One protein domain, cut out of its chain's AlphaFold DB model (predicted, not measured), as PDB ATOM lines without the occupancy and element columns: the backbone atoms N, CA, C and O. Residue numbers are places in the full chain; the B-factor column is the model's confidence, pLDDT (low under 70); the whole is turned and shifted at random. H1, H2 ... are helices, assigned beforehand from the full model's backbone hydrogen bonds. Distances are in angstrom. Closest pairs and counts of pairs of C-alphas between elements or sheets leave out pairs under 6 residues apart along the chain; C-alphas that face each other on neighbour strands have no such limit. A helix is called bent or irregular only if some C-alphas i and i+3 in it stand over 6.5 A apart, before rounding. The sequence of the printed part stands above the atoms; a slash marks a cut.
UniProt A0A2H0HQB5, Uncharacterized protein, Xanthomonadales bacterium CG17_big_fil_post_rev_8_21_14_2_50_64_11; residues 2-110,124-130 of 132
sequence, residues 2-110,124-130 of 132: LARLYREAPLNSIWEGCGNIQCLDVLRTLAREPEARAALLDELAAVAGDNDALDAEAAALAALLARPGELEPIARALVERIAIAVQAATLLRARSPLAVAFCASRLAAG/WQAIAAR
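AT A GLANCE: This is residues 2 to 110 and 124 to 130 of the 132 residues of an uncharacterized protein of Xanthomonadales bacterium CG17_big_fil_post_rev_8_21_14_2_50_64_11 (UniProt A0A2H0HQB5). The long helix H5 makes the core, forming a triangle with H3 and H4, while H2 crosses the first part of H5 and the shorter H6 folds back along its last part. Beyond H2, residues 2 to 12 of H1 stick out as a free arm, and the small H7, after a cut, touches no helix. The printed part has 116 residues, with seven named helices, H1 to H7 in order along the chain, and no named strand; the class is all helix. It is only just compact, close to loose, with a radius of gyration of the C-alphas of 16.1 A and spans of 46 by 41 by 26 A.

IN THESE COORDINATES: Find C-alpha 72 at (-48.936, -34.389, 30.254); from there H5, residues 72 to 93, runs 30.4 A to C-alpha 93 at (-45.735, -40.000, 0.578). H5 is irregular, C-alphas 73 and 76 being 8.2 A apart, and has a kink of 31 degrees near residue 79. Before it come H4, residues 52 to 65, 19.9 A long; H3, residues 34 to 45, 16.4 A; and H2, residues 19 to 32, 20.0 A. H1, residues 2 to 13, begins at C-alpha 2 at (-72.620, -22.232, 5.995) and runs 18.0 A; it is irregular, but only just, C-alphas 7 and 10 being 6.9 A apart. After H5 look for H6, residues 99 to 106, and H7, residues 124 to 128.

HOW THE PARTS SIT: Start at H5, the hub, which touches four helices; the packing is part aligned, part crossed. H4 and H5 form a helical hairpin at a tilt of 37 degrees, only just steep, closest at the C-alphas of Leu 54 and Ala 85, 6.5 A. H3 and H4 form another, opposite ways at a shallow tilt of 14 degrees, closest at the C-alphas of Leu 44 and Ala 58, 6.4 A. Residues 43 to 44 of H3 touch residues 85 to 89 of H5, at a steep tilt of 47 degrees; the closest C-alphas, of Leu 44 and Ala 89, are 5.9 A apart. H2 touches residues 72 to 79 of H5, about perpendicular at 81 degrees, with the C-alphas of Cys 23 and Ala 75 closest at 5.6 A. H2 and H3 only just touch, with 3 pairs of C-alphas within 8 A, and only at the corner, closest at Leu 30 and Arg 37, 5.4 A. H6 and H5 form a hairpin at a shallow tilt of 19 degrees, closest at the C-alphas of Leu 91 and Ala 99, 5.1 A. H1 is close to H2 but not clearly touching, and H7 is apart from H5 and H6. Every O i to N i+4 pair is within hydrogen-bond range in H2, H3, H4, H6 and H7, against 16 of 18 in H5 and 3 of 8 in H1, where 6 of 9 O i to N i+3 pairs are.

THE WHOLE: The C-alphas of Gly 69 and Gln 125, the two farthest apart, are 46.1 A apart. Residues 111 to 123 are cut out, and C-alphas 110 and 124 stand 20.6 A apart across the cut. Of the links that are printed whole, none is long. The mean pLDDT of the printed part is 93.0; look to residues 16 and 110 for values under 70.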
ATOM      1  N   LEU A   2     -73.733 -22.494   5.066       92.25
ATOM      2  CA  LEU A   2     -72.620 -22.232   5.995       92.25
ATOM      3  C   LEU A   2     -73.024 -22.028   7.471       92.25
ATOM      4  O   LEU A   2     -72.417 -22.615   8.358       92.25
ATOM      5  N   ALA A   3     -74.092 -21.269   7.744       94.31
ATOM      6  CA  ALA A   3     -74.551 -21.007   9.116       94.31
ATOM      7  C   ALA A   3     -75.009 -22.265   9.881       94.31
ATOM      8  O   ALA A   3     -75.020 -22.284  11.110       94.31
ATOM      9  N   ARG A   4     -75.425 -23.318   9.167       94.81
ATOM     10  CA  ARG A   4     -75.761 -24.607   9.778       94.81
ATOM     11  C   ARG A   4     -74.485 -25.387  10.106       94.81
ATOM     12  O   ARG A   4     -74.296 -25.733  11.264       94.81
ATOM     13  N   LEU A   5     -73.581 -25.532   9.132       92.38
ATOM     14  CA  LEU A   5     -72.293 -26.220   9.309       92.38
ATOM     15  C   LEU A   5     -71.463 -25.626  10.455       92.38
ATOM     16  O   LEU A   5     -70.894 -26.363  11.248       92.38
ATOM     17  N   TYR A   6     -71.437 -24.296  10.585       93.12
ATOM     18  CA  TYR A   6     -70.710 -23.635  11.671       93.12
ATOM     19  C   TYR A   6     -71.272 -23.971  13.060       93.12
ATOM     20  O   TYR A   6     -70.509 -24.183  13.997       93.12
ATOM     21  N   ARG A   7     -72.602 -24.054  13.203       95.00
ATOM     22  CA  ARG A   7     -73.245 -24.424  14.478       95.00
ATOM     23  C   ARG A   7     -73.088 -25.905  14.810       95.00
ATOM     24  O   ARG A   7     -73.090 -26.256  15.983       95.00
ATOM     25  N   GLU A   8     -72.966 -26.753  13.795       92.62
ATOM     26  CA  GLU A   8     -72.766 -28.195  13.954       92.62
ATOM     27  C   GLU A   8     -71.301 -28.549  14.256       92.62
ATOM     28  O   GLU A   8     -71.050 -29.515  14.969       92.62
ATOM     29  N   ALA A   9     -70.329 -27.759  13.784       89.69
ATOM     30  CA  ALA A   9     -68.900 -28.060  13.914       89.69
ATOM     31  C   ALA A   9     -68.417 -28.391  15.347       89.69
ATOM     32  O   ALA A   9     -67.646 -29.344  15.489       89.69
ATOM     33  N   PRO A  10     -68.856 -27.693  16.420       88.38
ATOM     34  CA  PRO A  10     -68.420 -28.011  17.781       88.38
ATOM     35  C   PRO A  10     -68.832 -29.409  18.249       88.38
ATOM     36  O   PRO A  10     -68.116 -30.002  19.056       88.38
ATOM     37  N   LEU A  11     -69.943 -29.952  17.731       88.31
ATOM     38  CA  LEU A  11     -70.464 -31.260  18.134       88.31
ATOM     39  C   LEU A  11     -69.413 -32.358  17.946       88.31
ATOM     40  O   LEU A  11     -69.195 -33.150  18.859       88.31
ATOM     41  N   ASN A  12     -68.695 -32.332  16.821       82.94
ATOM     42  CA  ASN A  12     -67.665 -33.320  16.484       82.94
ATOM     43  C   ASN A  12     -66.484 -33.327  17.466       82.94
ATOM     44  O   ASN A  12     -65.792 -34.327  17.587       82.94
ATOM     45  N   SER A  13     -66.229 -32.207  18.147       81.31
ATOM     46  CA  SER A  13     -65.128 -32.078  19.115       81.31
ATOM     47  C   SER A  13     -65.535 -32.377  20.565       81.31
ATOM     48  O   SER A  13     -64.699 -32.329  21.468       81.31
ATOM     49  N   ILE A  14     -66.828 -32.629  20.794       84.12
ATOM     50  CA  ILE A  14     -67.422 -32.904  22.111       84.12
ATOM     51  C   ILE A  14     -67.894 -34.358  22.188       84.12
ATOM     52  O   ILE A  14     -67.744 -35.009  23.224       84.12
ATOM     53  N   TRP A  15     -68.495 -34.851  21.106       71.38
ATOM     54  CA  TRP A  15     -69.048 -36.194  21.014       71.38
ATOM     55  C   TRP A  15     -67.900 -37.213  20.922       71.38
ATOM     56  O   TRP A  15     -66.999 -37.048  20.112       71.38
ATOM     57  N   GLU A  16     -67.904 -38.215  21.808       60.00
ATOM     58  CA  GLU A  16     -66.819 -39.202  22.013       60.00
ATOM     59  C   GLU A  16     -65.502 -38.659  22.606       60.00
ATOM     60  O   GLU A  16     -64.417 -39.193  22.391       60.00
ATOM     61  N   GLY A  17     -65.617 -37.634  23.452       71.06
ATOM     62  CA  GLY A  17     -64.536 -37.174  24.322       71.06
ATOM     63  C   GLY A  17     -64.114 -35.751  23.992       71.06
ATOM     64  O   GLY A  17     -63.819 -35.413  22.850       71.06
ATOM     65  N   CYS A  18     -64.062 -34.892  25.011       82.75
ATOM     66  CA  CYS A  18     -63.539 -33.545  24.823       82.75
ATOM     67  C   CYS A  18     -62.041 -33.615  24.496       82.75
ATOM     68  O   CYS A  18     -61.349 -34.537  24.932       82.75
ATOM     69  N   GLY A  19     -61.507 -32.616  23.787       87.56
ATOM     70  CA  GLY A  19     -60.118 -32.649  23.303       87.56
ATOM     71  C   GLY A  19     -59.037 -32.949  24.359       87.56
ATOM     72  O   GLY A  19     -57.970 -33.430  23.998       87.56
ATOM     73  N   ASN A  20     -59.293 -32.734  25.659       91.81
ATOM     74  CA  ASN A  20     -58.377 -33.180  26.722       91.81
ATOM     75  C   ASN A  20     -58.300 -34.705  26.820       91.81
ATOM     76  O   ASN A  20     -57.203 -35.243  26.904       91.81
ATOM     77  N   ILE A  21     -59.446 -35.389  26.808       93.44
ATOM     78  CA  ILE A  21     -59.515 -36.849  26.919       93.44
ATOM     79  C   ILE A  21     -58.791 -37.490  25.738       93.44
ATOM     80  O   ILE A  21     -57.903 -38.304  25.955       93.44
ATOM     81  N   GLN A  22     -59.054 -37.017  24.517       93.44
ATOM     82  CA  GLN A  22     -58.357 -37.489  23.316       93.44
ATOM     83  C   GLN A  22     -56.835 -37.322  23.426       93.44
ATOM     84  O   GLN A  22     -56.083 -38.238  23.102       93.44
ATOM     85  N   CYS A  23     -56.362 -36.174  23.926       95.75
ATOM     86  CA  CYS A  23     -54.925 -35.964  24.084       95.75
ATOM     87  C   CYS A  23     -54.321 -36.898  25.139       95.75
ATOM     88  O   CYS A  23     -53.270 -37.494  24.909       95.75
ATOM     89  N   LEU A  24     -54.989 -37.060  26.281       95.38
ATOM     90  CA  LEU A  24     -54.546 -37.969  27.339       95.38
ATOM     91  C   LEU A  24     -54.576 -39.434  26.889       95.38
ATOM     92  O   LEU A  24     -53.716 -40.208  27.302       95.38
ATOM     93  N   ASP A  25     -55.519 -39.814  26.030       95.31
ATOM     94  CA  ASP A  25     -55.587 -41.150  25.443       95.31
ATOM     95  C   ASP A  25     -54.397 -41.411  24.520       95.31
ATOM     96  O   ASP A  25     -53.751 -42.449  24.652       95.31
ATOM     97  N   VAL A  26     -54.028 -40.449  23.667       95.75
ATOM     98  CA  VAL A  26     -52.815 -40.546  22.836       95.75
ATOM     99  C   VAL A  26     -51.567 -40.707  23.705       95.75
ATOM    100  O   VAL A  26     -50.771 -41.615  23.468       95.75
ATOM    101  N   LEU A  27     -51.404 -39.878  24.743       95.69
ATOM    102  CA  LEU A  27     -50.270 -39.991  25.667       95.69
ATOM    103  C   LEU A  27     -50.236 -41.359  26.356       95.69
ATOM    104  O   LEU A  27     -49.176 -41.978  26.451       95.69
ATOM    105  N   ARG A  28     -51.394 -41.854  26.805       95.62
ATOM    106  CA  ARG A  28     -51.508 -43.163  27.454       95.62
ATOM    107  C   ARG A  28     -51.119 -44.292  26.510       95.62
ATOM    108  O   ARG A  28     -50.400 -45.192  26.937       95.62
ATOM    109  N   THR A  29     -51.549 -44.232  25.252       96.56
ATOM    110  CA  THR A  29     -51.169 -45.199  24.215       96.56
ATOM    111  C   THR A  29     -49.667 -45.156  23.959       96.56
ATOM    112  O   THR A  29     -49.012 -46.186  24.054       96.56
ATOM    113  N   LEU A  30     -49.082 -43.974  23.741       95.00
ATOM    114  CA  LEU A  30     -47.640 -43.834  23.493       95.00
ATOM    115  C   LEU A  30     -46.773 -44.281  24.683       95.00
ATOM    116  O   LEU A  30     -45.638 -44.720  24.489       95.00
ATOM    117  N   ALA A  31     -47.292 -44.175  25.911       92.56
ATOM    118  CA  ALA A  31     -46.613 -44.642  27.116       92.56
ATOM    119  C   ALA A  31     -46.717 -46.166  27.314       92.56
ATOM    120  O   ALA A  31     -45.757 -46.781  27.777       92.56
ATOM    121  N   ARG A  32     -47.873 -46.764  26.999       94.62
ATOM    122  CA  ARG A  32     -48.152 -48.191  27.241       94.62
ATOM    123  C   ARG A  32     -47.743 -49.108  26.100       94.62
ATOM    124  O   ARG A  32     -47.376 -50.243  26.375       94.62
ATOM    125  N   GLU A  33     -47.793 -48.619  24.865       96.25
ATOM    126  CA  GLU A  33     -47.614 -49.403  23.644       96.25
ATOM    127  C   GLU A  33     -46.346 -48.933  22.902       96.25
ATOM    128  O   GLU A  33     -46.403 -48.005  22.086       96.25
ATOM    129  N   PRO A  34     -45.165 -49.536  23.158       92.81
ATOM    130  CA  PRO A  34     -43.926 -49.162  22.477       92.81
ATOM    131  C   PRO A  34     -44.014 -49.280  20.953       92.81
ATOM    132  O   PRO A  34     -43.418 -48.458  20.259       92.81
ATOM    133  N   GLU A  35     -44.784 -50.245  20.444       96.81
ATOM    134  CA  GLU A  35     -44.998 -50.440  19.007       96.81
ATOM    135  C   GLU A  35     -45.765 -49.279  18.366       96.81
ATOM    136  O   GLU A  35     -45.427 -48.869  17.263       96.81
ATOM    137  N   ALA A  36     -46.729 -48.673  19.069       96.56
ATOM    138  CA  ALA A  36     -47.444 -47.501  18.557       96.56
ATOM    139  C   ALA A  36     -46.506 -46.295  18.396       96.56
ATOM    140  O   ALA A  36     -46.583 -45.554  17.416       96.56
ATOM    141  N   ARG A  37     -45.582 -46.111  19.346       95.44
ATOM    142  CA  ARG A  37     -44.539 -45.082  19.251       95.44
ATOM    143  C   ARG A  37     -43.549 -45.385  18.126       95.44
ATOM    144  O   ARG A  37     -43.188 -44.459  17.410       95.44
ATOM    145  N   ALA A  38     -43.122 -46.638  17.970       96.44
ATOM    146  CA  ALA A  38     -42.244 -47.041  16.872       96.44
ATOM    147  C   ALA A  38     -42.914 -46.782  15.515       96.44
ATOM    148  O   ALA A  38     -42.353 -46.068  14.696       96.44
ATOM    149  N   ALA A  39     -44.164 -47.219  15.343       97.88
ATOM    150  CA  ALA A  39     -44.937 -47.003  14.124       97.88
ATOM    151  C   ALA A  39     -45.111 -45.514  13.781       97.88
ATOM    152  O   ALA A  39     -45.016 -45.137  12.617       97.88
ATOM    153  N   LEU A  40     -45.330 -44.652  14.782       97.94
ATOM    154  CA  LEU A  40     -45.370 -43.203  14.566       97.94
ATOM    155  C   LEU A  40     -44.030 -42.673  14.035       97.94
ATOM    156  O   LEU A  40     -44.021 -41.870  13.106       97.94
ATOM    157  N   LEU A  41     -42.908 -43.088  14.626       97.50
ATOM    158  CA  LEU A  41     -41.583 -42.645  14.188       97.50
ATOM    159  C   LEU A  41     -41.236 -43.191  12.798       97.50
ATOM    160  O   LEU A  41     -40.698 -42.445  11.985       97.50
ATOM    161  N   ASP A  42     -41.604 -44.437  12.507       97.94
ATOM    162  CA  ASP A  42     -41.406 -45.067  11.201       97.94
ATOM    163  C   ASP A  42     -42.228 -44.372  10.107       97.94
ATOM    164  O   ASP A  42     -41.718 -44.119   9.016       97.94
ATOM    165  N   GLU A  43     -43.477 -43.990  10.399       97.62
ATOM    166  CA  GLU A  43     -44.326 -43.232   9.471       97.62
ATOM    167  C   GLU A  43     -43.696 -41.881   9.097       97.62
ATOM    168  O   GLU A  43     -43.755 -41.474   7.936       97.62
ATOM    169  N   LEU A  44     -43.066 -41.191  10.056       98.25
ATOM    170  CA  LEU A  44     -42.350 -39.940   9.788       98.25
ATOM    171  C   LEU A  44     -41.024 -40.189   9.055       98.25
ATOM    172  O   LEU A  44     -40.685 -39.451   8.132       98.25
ATOM    173  N   ALA A  45     -40.292 -41.242   9.420       97.69
ATOM    174  CA  ALA A  45     -39.027 -41.604   8.787       97.69
ATOM    175  C   ALA A  45     -39.196 -42.052   7.325       97.69
ATOM    176  O   ALA A  45     -38.275 -41.894   6.524       97.69
ATOM    177  N   ALA A  46     -40.373 -42.562   6.949       97.81
ATOM    178  CA  ALA A  46     -40.674 -43.012   5.589       97.81
ATOM    179  C   ALA A  46     -40.580 -41.905   4.520       97.81
ATOM    180  O   ALA A  46     -40.491 -42.216   3.333       97.81
ATOM    181  N   VAL A  47     -40.612 -40.635   4.930       98.19
ATOM    182  CA  VAL A  47     -40.485 -39.453   4.059       98.19
ATOM    183  C   VAL A  47     -39.285 -38.580   4.446       98.19
ATOM    184  O   VAL A  47     -39.246 -37.393   4.123       98.19
ATOM    185  N   ALA A  48     -38.319 -39.143   5.178       97.88
ATOM    186  CA  ALA A  48     -37.140 -38.409   5.620       97.88
ATOM    187  C   ALA A  48     -36.365 -37.831   4.427       97.88
ATOM    188  O   ALA A  48     -36.079 -38.538   3.458       97.88
ATOM    189  N   GLY A  49     -36.006 -36.550   4.510       97.69
ATOM    190  CA  GLY A  49     -35.315 -35.823   3.442       97.69
ATOM    191  C   GLY A  49     -36.230 -35.256   2.352       97.69
ATOM    192  O   GLY A  49     -35.754 -34.493   1.511       97.69
ATOM    193  N   ASP A  50     -37.536 -35.555   2.362       97.56
ATOM    194  CA  ASP A  50     -38.485 -34.933   1.427       97.56
ATOM    195  C   ASP A  50     -38.838 -33.489   1.844       97.56
ATOM    196  O   ASP A  50     -39.303 -32.693   1.018       97.56
ATOM    197  N   ASN A  51     -38.656 -33.129   3.124       97.19
ATOM    198  CA  ASN A  51     -38.885 -31.773   3.617       97.19
ATOM    199  C   ASN A  51     -38.137 -31.455   4.927       97.19
ATOM    200  O   ASN A  51     -38.516 -31.942   5.989       97.19
ATOM    201  N   ASP A  52     -37.203 -30.499   4.880       96.25
ATOM    202  CA  ASP A  52     -36.390 -30.084   6.038       96.25
ATOM    203  C   ASP A  52     -37.204 -29.681   7.283       96.25
ATOM    204  O   ASP A  52     -36.790 -29.926   8.416       96.25
ATOM    205  N   ALA A  53     -38.370 -29.041   7.104       96.00
ATOM    206  CA  ALA A  53     -39.198 -28.615   8.234       96.00
ATOM    207  C   ALA A  53     -39.906 -29.801   8.903       96.00
ATOM    208  O   ALA A  53     -40.076 -29.797  10.123       96.00
ATOM    209  N   LEU A  54     -40.299 -30.815   8.124       97.81
ATOM    210  CA  LEU A  54     -40.817 -32.064   8.676       97.81
ATOM    211  C   LEU A  54     -39.710 -32.858   9.365       97.81
ATOM    212  O   LEU A  54     -39.946 -33.359  10.458       97.81
ATOM    213  N   ASP A  55     -38.510 -32.916   8.789       97.75
ATOM    214  CA  ASP A  55     -37.371 -33.616   9.391       97.75
ATOM    215  C   ASP A  55     -36.997 -33.007  10.752       97.75
ATOM    216  O   ASP A  55     -36.825 -33.720  11.745       97.75
ATOM    217  N   ALA A  56     -36.952 -31.672  10.832       96.94
ATOM    218  CA  ALA A  56     -36.720 -30.959  12.085       96.94
ATOM    219  C   ALA A  56     -37.823 -31.237  13.123       96.94
ATOM    220  O   ALA A  56     -37.533 -31.455  14.304       96.94
ATOM    221  N   GLU A  57     -39.087 -31.260  12.692       97.50
ATOM    222  CA  GLU A  57     -40.222 -31.549  13.566       97.50
ATOM    223  C   GLU A  57     -40.226 -33.008  14.043       97.50
ATOM    224  O   GLU A  57     -40.442 -33.262  15.228       97.50
ATOM    225  N   ALA A  58     -39.917 -33.965  13.166       97.88
ATOM    226  CA  ALA A  58     -39.810 -35.383  13.494       97.88
ATOM    227  C   ALA A  58     -38.697 -35.634  14.522       97.88
ATOM    228  O   ALA A  58     -38.920 -36.327  15.518       97.88
ATOM    229  N   ALA A  59     -37.533 -35.000  14.350       97.81
ATOM    230  CA  ALA A  59     -36.445 -35.060  15.323       97.81
ATOM    231  C   ALA A  59     -36.854 -34.463  16.683       97.81
ATOM    232  O   ALA A  59     -36.591 -35.051  17.737       97.81
ATOM    233  N   ALA A  60     -37.546 -33.317  16.682       96.44
ATOM    234  CA  ALA A  60     -38.033 -32.684  17.905       96.44
ATOM    235  C   ALA A  60     -39.101 -33.530  18.623       96.44
ATOM    236  O   ALA A  60     -39.090 -33.618  19.856       96.44
ATOM    237  N   LEU A  61     -40.003 -34.172  17.874       96.94
ATOM    238  CA  LEU A  61     -40.991 -35.109  18.409       96.94
ATOM    239  C   LEU A  61     -40.312 -36.340  19.019       96.94
ATOM    240  O   LEU A  61     -40.623 -36.688  20.156       96.94
ATOM    241  N   ALA A  62     -39.337 -36.945  18.335       96.75
ATOM    242  CA  ALA A  62     -38.579 -38.078  18.867       96.75
ATOM    243  C   ALA A  62     -37.889 -37.735  20.202       96.75
ATOM    244  O   ALA A  62     -37.996 -38.485  21.175       96.75
ATOM    245  N   ALA A  63     -37.261 -36.557  20.294       95.88
ATOM    246  CA  ALA A  63     -36.611 -36.081  21.518       95.88
ATOM    247  C   ALA A  63     -37.593 -35.791  22.674       95.88
ATOM    248  O   ALA A  63     -37.233 -35.910  23.849       95.88
ATOM    249  N   LEU A  64     -38.832 -35.391  22.372       94.62
ATOM    250  CA  LEU A  64     -39.885 -35.227  23.379       94.62
ATOM    251  C   LEU A  64     -40.418 -36.577  23.857       94.62
ATOM    252  O   LEU A  64     -40.510 -36.804  25.060       94.62
ATOM    253  N   LEU A  65     -40.712 -37.492  22.935       94.12
ATOM    254  CA  LEU A  65     -41.249 -38.820  23.250       94.12
ATOM    255  C   LEU A  65     -40.267 -39.700  24.044       94.12
ATOM    256  O   LEU A  65     -40.685 -40.672  24.678       94.12
ATOM    257  N   ALA A  66     -38.981 -39.343  24.058       92.81
ATOM    258  CA  ALA A  66     -37.968 -39.933  24.930       92.81
ATOM    259  C   ALA A  66     -38.087 -39.506  26.412       92.81
ATOM    260  O   ALA A  66     -37.450 -40.112  27.271       92.81
ATOM    261  N   ARG A  67     -38.903 -38.490  26.737       91.44
ATOM    262  CA  ARG A  67     -39.091 -37.925  28.090       91.44
ATOM    263  C   ARG A  67     -40.567 -37.974  28.525       91.44
ATOM    264  O   ARG A  67     -41.208 -36.934  28.675       91.44
ATOM    265  N   PRO A  68     -41.138 -39.171  28.754       84.56
ATOM    266  CA  PRO A  68     -42.578 -39.340  28.975       84.56
ATOM    267  C   PRO A  68     -43.124 -38.608  30.214       84.56
ATOM    268  O   PRO A  68     -44.282 -38.198  30.209       84.56
ATOM    269  N   GLY A  69     -42.302 -38.392  31.249       87.88
ATOM    270  CA  GLY A  69     -42.710 -37.691  32.476       87.88
ATOM    271  C   GLY A  69     -43.021 -36.199  32.297       87.88
ATOM    272  O   GLY A  69     -43.609 -35.594  33.185       87.88
ATOM    273  N   GLU A  70     -42.658 -35.608  31.156       90.44
ATOM    274  CA  GLU A  70     -42.849 -34.180  30.862       90.44
ATOM    275  C   GLU A  70     -44.023 -33.920  29.897       90.44
ATOM    276  O   GLU A  70     -44.298 -32.770  29.555       90.44
ATOM    277  N   LEU A  71     -44.718 -34.966  29.426       94.38
ATOM    278  CA  LEU A  71     -45.648 -34.843  28.295       94.38
ATOM    279  C   LEU A  71     -47.047 -34.353  28.677       94.38
ATOM    280  O   LEU A  71     -47.675 -33.655  27.884       94.38
ATOM    281  N   GLU A  72     -47.551 -34.698  29.863       95.12
ATOM    282  CA  GLU A  72     -48.936 -34.389  30.254       95.12
ATOM    283  C   GLU A  72     -49.259 -32.879  30.247       95.12
ATOM    284  O   GLU A  72     -50.258 -32.500  29.630       95.12
ATOM    285  N   PRO A  73     -48.408 -31.980  30.791       95.69
ATOM    286  CA  PRO A  73     -48.655 -30.534  30.738       95.69
ATOM    287  C   PRO A  73     -48.719 -29.962  29.315       95.69
ATOM    288  O   PRO A  73     -49.344 -28.927  29.087       95.69
ATOM    289  N   ILE A  74     -48.080 -30.632  28.352       95.25
ATOM    290  CA  ILE A  74     -48.021 -30.214  26.947       95.25
ATOM    291  C   ILE A  74     -48.879 -31.095  26.034       95.25
ATOM    292  O   ILE A  74     -48.750 -30.992  24.816       95.25
ATOM    293  N   ALA A  75     -49.767 -31.935  26.581       95.81
ATOM    294  CA  ALA A  75     -50.466 -32.983  25.834       95.81
ATOM    295  C   ALA A  75     -51.157 -32.462  24.565       95.81
ATOM    296  O   ALA A  75     -50.989 -33.027  23.489       95.81
ATOM    297  N   ARG A  76     -51.876 -31.336  24.661       96.06
ATOM    298  CA  ARG A  76     -52.538 -30.714  23.501       96.06
ATOM    299  C   ARG A  76     -51.554 -30.262  22.431       96.06
ATOM    300  O   ARG A  76     -51.775 -30.527  21.254       96.06
ATOM    301  N   ALA A  77     -50.474 -29.600  22.842       95.19
ATOM    302  CA  ALA A  77     -49.450 -29.127  21.920       95.19
ATOM    303  C   ALA A  77     -48.727 -30.305  21.255       95.19
ATOM    304  O   ALA A  77     -48.495 -30.281  20.052       95.19
ATOM    305  N   LEU A  78     -48.415 -31.362  22.013       96.31
ATOM    306  CA  LEU A  78     -47.798 -32.572  21.477       96.31
ATOM    307  C   LEU A  78     -48.704 -33.256  20.448       96.31
ATOM    308  O   LEU A  78     -48.250 -33.584  19.357       96.31
ATOM    309  N   VAL A  79     -49.981 -33.454  20.773       97.25
ATOM    310  CA  VAL A  79     -50.923 -34.156  19.890       97.25
ATOM    311  C   VAL A  79     -51.238 -33.341  18.637       97.25
ATOM    312  O   VAL A  79     -51.315 -33.910  17.551       97.25
ATOM    313  N   GLU A  80     -51.332 -32.014  18.743       96.25
ATOM    314  CA  GLU A  80     -51.429 -31.137  17.572       96.25
ATOM    315  C   GLU A  80     -50.213 -31.289  16.648       96.25
ATOM    316  O   GLU A  80     -50.369 -31.449  15.436       96.25
ATOM    317  N   ARG A  81     -49.004 -31.276  17.218       96.94
ATOM    318  CA  ARG A  81     -47.751 -31.440  16.474       96.94
ATOM    319  C   ARG A  81     -47.669 -32.793  15.770       96.94
ATOM    320  O   ARG A  81     -47.392 -32.837  14.575       96.94
ATOM    321  N   ILE A  82     -48.010 -33.877  16.471       98.00
ATOM    322  CA  ILE A  82     -48.104 -35.228  15.897       98.00
ATOM    323  C   ILE A  82     -49.101 -35.247  14.733       98.00
ATOM    324  O   ILE A  82     -48.771 -35.727  13.650       98.00
ATOM    325  N   ALA A  83     -50.302 -34.692  14.920       97.75
ATOM    326  CA  ALA A  83     -51.327 -34.677  13.881       97.75
ATOM    327  C   ALA A  83     -50.868 -33.919  12.623       97.75
ATOM    328  O   ALA A  83     -51.085 -34.391  11.507       97.75
ATOM    329  N   ILE A  84     -50.204 -32.770  12.787       97.75
ATOM    330  CA  ILE A  84     -49.651 -31.992  11.669       97.75
ATOM    331  C   ILE A  84     -48.527 -32.760  10.965       97.75
ATOM    332  O   ILE A  84     -48.517 -32.810   9.734       97.75
ATOM    333  N   ALA A  85     -47.603 -33.364  11.716       98.19
ATOM    334  CA  ALA A  85     -46.486 -34.120  11.157       98.19
ATOM    335  C   ALA A  85     -46.974 -35.331  10.342       98.19
ATOM    336  O   ALA A  85     -46.549 -35.515   9.204       98.19
ATOM    337  N   VAL A  86     -47.948 -36.090  10.859       98.44
ATOM    338  CA  VAL A  86     -48.553 -37.231  10.144       98.44
ATOM    339  C   VAL A  86     -49.303 -36.778   8.885       98.44
ATOM    340  O   VAL A  86     -49.209 -37.426   7.841       98.44
ATOM    341  N   GLN A  87     -50.016 -35.646   8.930       98.25
ATOM    342  CA  GLN A  87     -50.660 -35.075   7.739       98.25
ATOM    343  C   GLN A  87     -49.631 -34.669   6.674       98.25
ATOM    344  O   GLN A  87     -49.833 -34.950   5.491       98.25
ATOM    345  N   ALA A  88     -48.521 -34.043   7.077       98.25
ATOM    346  CA  ALA A  88     -47.431 -33.691   6.171       98.25
ATOM    347  C   ALA A  88     -46.804 -34.942   5.540       98.25
ATOM    348  O   ALA A  88     -46.720 -35.016   4.314       98.25
ATOM    349  N   ALA A  89     -46.462 -35.947   6.351       98.38
ATOM    350  CA  ALA A  89     -45.908 -37.212   5.877       98.38
ATOM    351  C   ALA A  89     -46.851 -37.925   4.899       98.38
ATOM    352  O   ALA A  89     -46.435 -38.351   3.822       98.38
ATOM    353  N   THR A  90     -48.150 -37.949   5.201       98.12
ATOM    354  CA  THR A  90     -49.174 -38.511   4.308       98.12
ATOM    355  C   THR A  90     -49.187 -37.809   2.949       98.12
ATOM    356  O   THR A  90     -49.229 -38.469   1.907       98.12
ATOM    357  N   LEU A  91     -49.136 -36.472   2.935       97.31
ATOM    358  CA  LEU A  91     -49.131 -35.690   1.697       97.31
ATOM    359  C   LEU A  91     -47.844 -35.883   0.887       97.31
ATOM    360  O   LEU A  91     -47.925 -35.976  -0.340       97.31
ATOM    361  N   LEU A  92     -46.687 -35.948   1.552       97.81
ATOM    362  CA  LEU A  92     -45.383 -36.175   0.918       97.81
ATOM    363  C   LEU A  92     -45.310 -37.574   0.302       97.81
ATOM    364  O   LEU A  92     -45.053 -37.698  -0.895       97.81
ATOM    365  N   ARG A  93     -45.683 -38.612   1.061       97.31
ATOM    366  CA  ARG A  93     -45.735 -40.000   0.578       97.31
ATOM    367  C   ARG A  93     -46.673 -40.164  -0.618       97.31
ATOM    368  O   ARG A  93     -46.372 -40.901  -1.552       97.31
ATOM    369  N   ALA A  94     -47.794 -39.442  -0.625       96.06
ATOM    370  CA  ALA A  94     -48.735 -39.423  -1.745       96.06
ATOM    371  C   ALA A  94     -48.264 -38.575  -2.946       96.06
ATOM    372  O   ALA A  94     -48.994 -38.472  -3.933       96.06
ATOM    373  N   ARG A  95     -47.092 -37.926  -2.865       94.19
ATOM    374  CA  ARG A  95     -46.588 -36.946  -3.845       94.19
ATOM    375  C   ARG A  95     -47.631 -35.885  -4.191       94.19
ATOM    376  O   ARG A  95     -47.808 -35.490  -5.344       94.19
ATOM    377  N   SER A  96     -48.368 -35.440  -3.177       92.94
ATOM    378  CA  SER A  96     -49.413 -34.449  -3.370       92.94
ATOM    379  C   SER A  96     -48.786 -33.099  -3.731       92.94
ATOM    380  O   SER A  96     -47.919 -32.626  -2.996       92.94
ATOM    381  N   PRO A  97     -49.269 -32.388  -4.766       89.69
ATOM    382  CA  PRO A  97     -48.840 -31.013  -5.029       89.69
ATOM    383  C   PRO A  97     -49.204 -30.045  -3.891       89.69
ATOM    384  O   PRO A  97     -48.712 -28.924  -3.855       89.69
ATOM    385  N   LEU A  98     -50.044 -30.467  -2.934       92.06
ATOM    386  CA  LEU A  98     -50.351 -29.691  -1.733       92.06
ATOM    387  C   LEU A  98     -49.259 -29.794  -0.660       92.06
ATOM    388  O   LEU A  98     -49.259 -28.982   0.263       92.06
ATOM    389  N   ALA A  99     -48.354 -30.776  -0.747       93.81
ATOM    390  CA  ALA A  99     -47.412 -31.095   0.322       93.81
ATOM    391  C   ALA A  99     -46.490 -29.914   0.655       93.81
ATOM    392  O   ALA A  99     -46.363 -29.547   1.823       93.81
ATOM    393  N   VAL A 100     -45.933 -29.250  -0.364       92.44
ATOM    394  CA  VAL A 100     -45.041 -28.091  -0.179       92.44
ATOM    395  C   VAL A 100     -45.784 -26.936   0.498       92.44
ATOM    396  O   VAL A 100     -45.318 -26.399   1.502       92.44
ATOM    397  N   ALA A 101     -46.980 -26.592   0.004       92.69
ATOM    398  CA  ALA A 101     -47.803 -25.534   0.589       92.69
ATOM    399  C   ALA A 101     -48.240 -25.867   2.020       92.69
ATOM    400  O   ALA A 101     -48.271 -24.983   2.876       92.69
ATOM    401  N   PHE A 102     -48.562 -27.134   2.298       94.19
ATOM    402  CA  PHE A 102     -48.921 -27.612   3.628       94.19
ATOM    403  C   PHE A 102     -47.745 -27.483   4.603       94.19
ATOM    404  O   PHE A 102     -47.890 -26.825   5.632       94.19
ATOM    405  N   CYS A 103     -46.567 -28.007   4.261       94.88
ATOM    406  CA  CYS A 103     -45.383 -27.910   5.119       94.88
ATOM    407  C   CYS A 103     -45.012 -26.442   5.385       94.88
ATOM    408  O   CYS A 103     -44.851 -26.037   6.536       94.88
ATOM    409  N   ALA A 104     -45.013 -25.598   4.349       92.31
ATOM    410  CA  ALA A 104     -44.691 -24.174   4.472       92.31
ATOM    411  C   ALA A 104     -45.654 -23.376   5.372       92.31
ATOM    412  O   ALA A 104     -45.289 -22.334   5.907       92.31
ATOM    413  N   SER A 105     -46.896 -23.824   5.534       92.25
ATOM    414  CA  SER A 105     -47.908 -23.107   6.328       92.25
ATOM    415  C   SER A 105     -48.110 -23.691   7.722       92.25
ATOM    416  O   SER A 105     -48.531 -22.962   8.621       92.25
ATOM    417  N   ARG A 106     -47.873 -24.997   7.901       93.94
ATOM    418  CA  ARG A 106     -48.157 -25.711   9.153       93.94
ATOM    419  C   ARG A 106     -46.896 -26.051   9.953       93.94
ATOM    420  O   ARG A 106     -47.004 -26.097  11.172       93.94
ATOM    421  N   LEU A 107     -45.748 -26.252   9.294       93.31
ATOM    422  CA  LEU A 107     -44.483 -26.662   9.924       93.31
ATOM    423  C   LEU A 107     -43.424 -25.553   9.941       93.31
ATOM    424  O   LEU A 107     -42.646 -25.465  10.886       93.31
ATOM    425  N   ALA A 108     -43.383 -24.697   8.916       81.50
ATOM    426  CA  ALA A 108     -42.382 -23.636   8.854       81.50
ATOM    427  C   ALA A 108     -42.547 -22.598   9.979       81.50
ATOM    428  O   ALA A 108     -43.644 -22.353  10.497       81.50
ATOM    429  N   ALA A 109     -41.435 -21.946  10.323       73.81
ATOM    430  CA  ALA A 109     -41.398 -20.925  11.357       73.81
ATOM    431  C   ALA A 109     -42.431 -19.810  11.099       73.81
ATOM    432  O   ALA A 109     -42.552 -19.264   9.999       73.81
ATOM    433  N   GLY A 110     -43.169 -19.452  12.152       69.94
ATOM    434  CA  GLY A 110     -44.130 -18.354  12.123       69.94
ATOM    435  C   GLY A 110     -45.547 -18.737  11.705       69.94
ATOM    436  O   GLY A 110     -46.220 -17.882  11.142       69.94
ATOM    437  N   TRP A 124     -51.873 -21.505  -6.756       87.88
ATOM    438  CA  TRP A 124     -53.197 -21.388  -6.155       87.88
ATOM    439  C   TRP A 124     -54.300 -21.994  -7.020       87.88
ATOM    440  O   TRP A 124     -55.293 -22.467  -6.473       87.88
ATOM    441  N   GLN A 125     -54.135 -22.000  -8.347       87.81
ATOM    442  CA  GLN A 125     -55.122 -22.574  -9.261       87.81
ATOM    443  C   GLN A 125     -55.119 -24.098  -9.162       87.81
ATOM    444  O   GLN A 125     -56.183 -24.697  -9.007       87.81
ATOM    445  N   ALA A 126     -53.939 -24.724  -9.152       86.25
ATOM    446  CA  ALA A 126     -53.816 -26.165  -8.944       86.25
ATOM    447  C   ALA A 126     -54.335 -26.604  -7.567       86.25
ATOM    448  O   ALA A 126     -54.947 -27.668  -7.451       86.25
ATOM    449  N   ILE A 127     -54.130 -25.790  -6.524       88.25
ATOM    450  CA  ILE A 127     -54.697 -26.043  -5.191       88.25
ATOM    451  C   ILE A 127     -56.226 -25.930  -5.228       88.25
ATOM    452  O   ILE A 127     -56.916 -26.826  -4.744       88.25
ATOM    453  N   ALA A 128     -56.763 -24.855  -5.810       87.88
ATOM    454  CA  ALA A 128     -58.203 -24.608  -5.869       87.88
ATOM    455  C   ALA A 128     -58.948 -25.681  -6.676       87.88
ATOM    456  O   ALA A 128     -60.024 -26.098  -6.266       87.88
ATOM    457  N   ALA A 129     -58.353 -26.199  -7.754       90.12
ATOM    458  CA  ALA A 129     -58.937 -27.256  -8.584       90.12
ATOM    459  C   ALA A 129     -59.134 -28.604  -7.855       90.12
ATOM    460  O   ALA A 129     -59.757 -29.514  -8.397       90.12
ATOM    461  N   ARG A 130     -58.584 -28.759  -6.642       83.94
ATOM    462  CA  ARG A 130     -58.741 -29.946  -5.782       83.94
ATOM    463  C   ARG A 130     -59.887 -29.810  -4.779       83.94
ATOM    464  O   ARG A 130     -60.206 -30.790  -4.108       83.94
TER     465      ARG A 130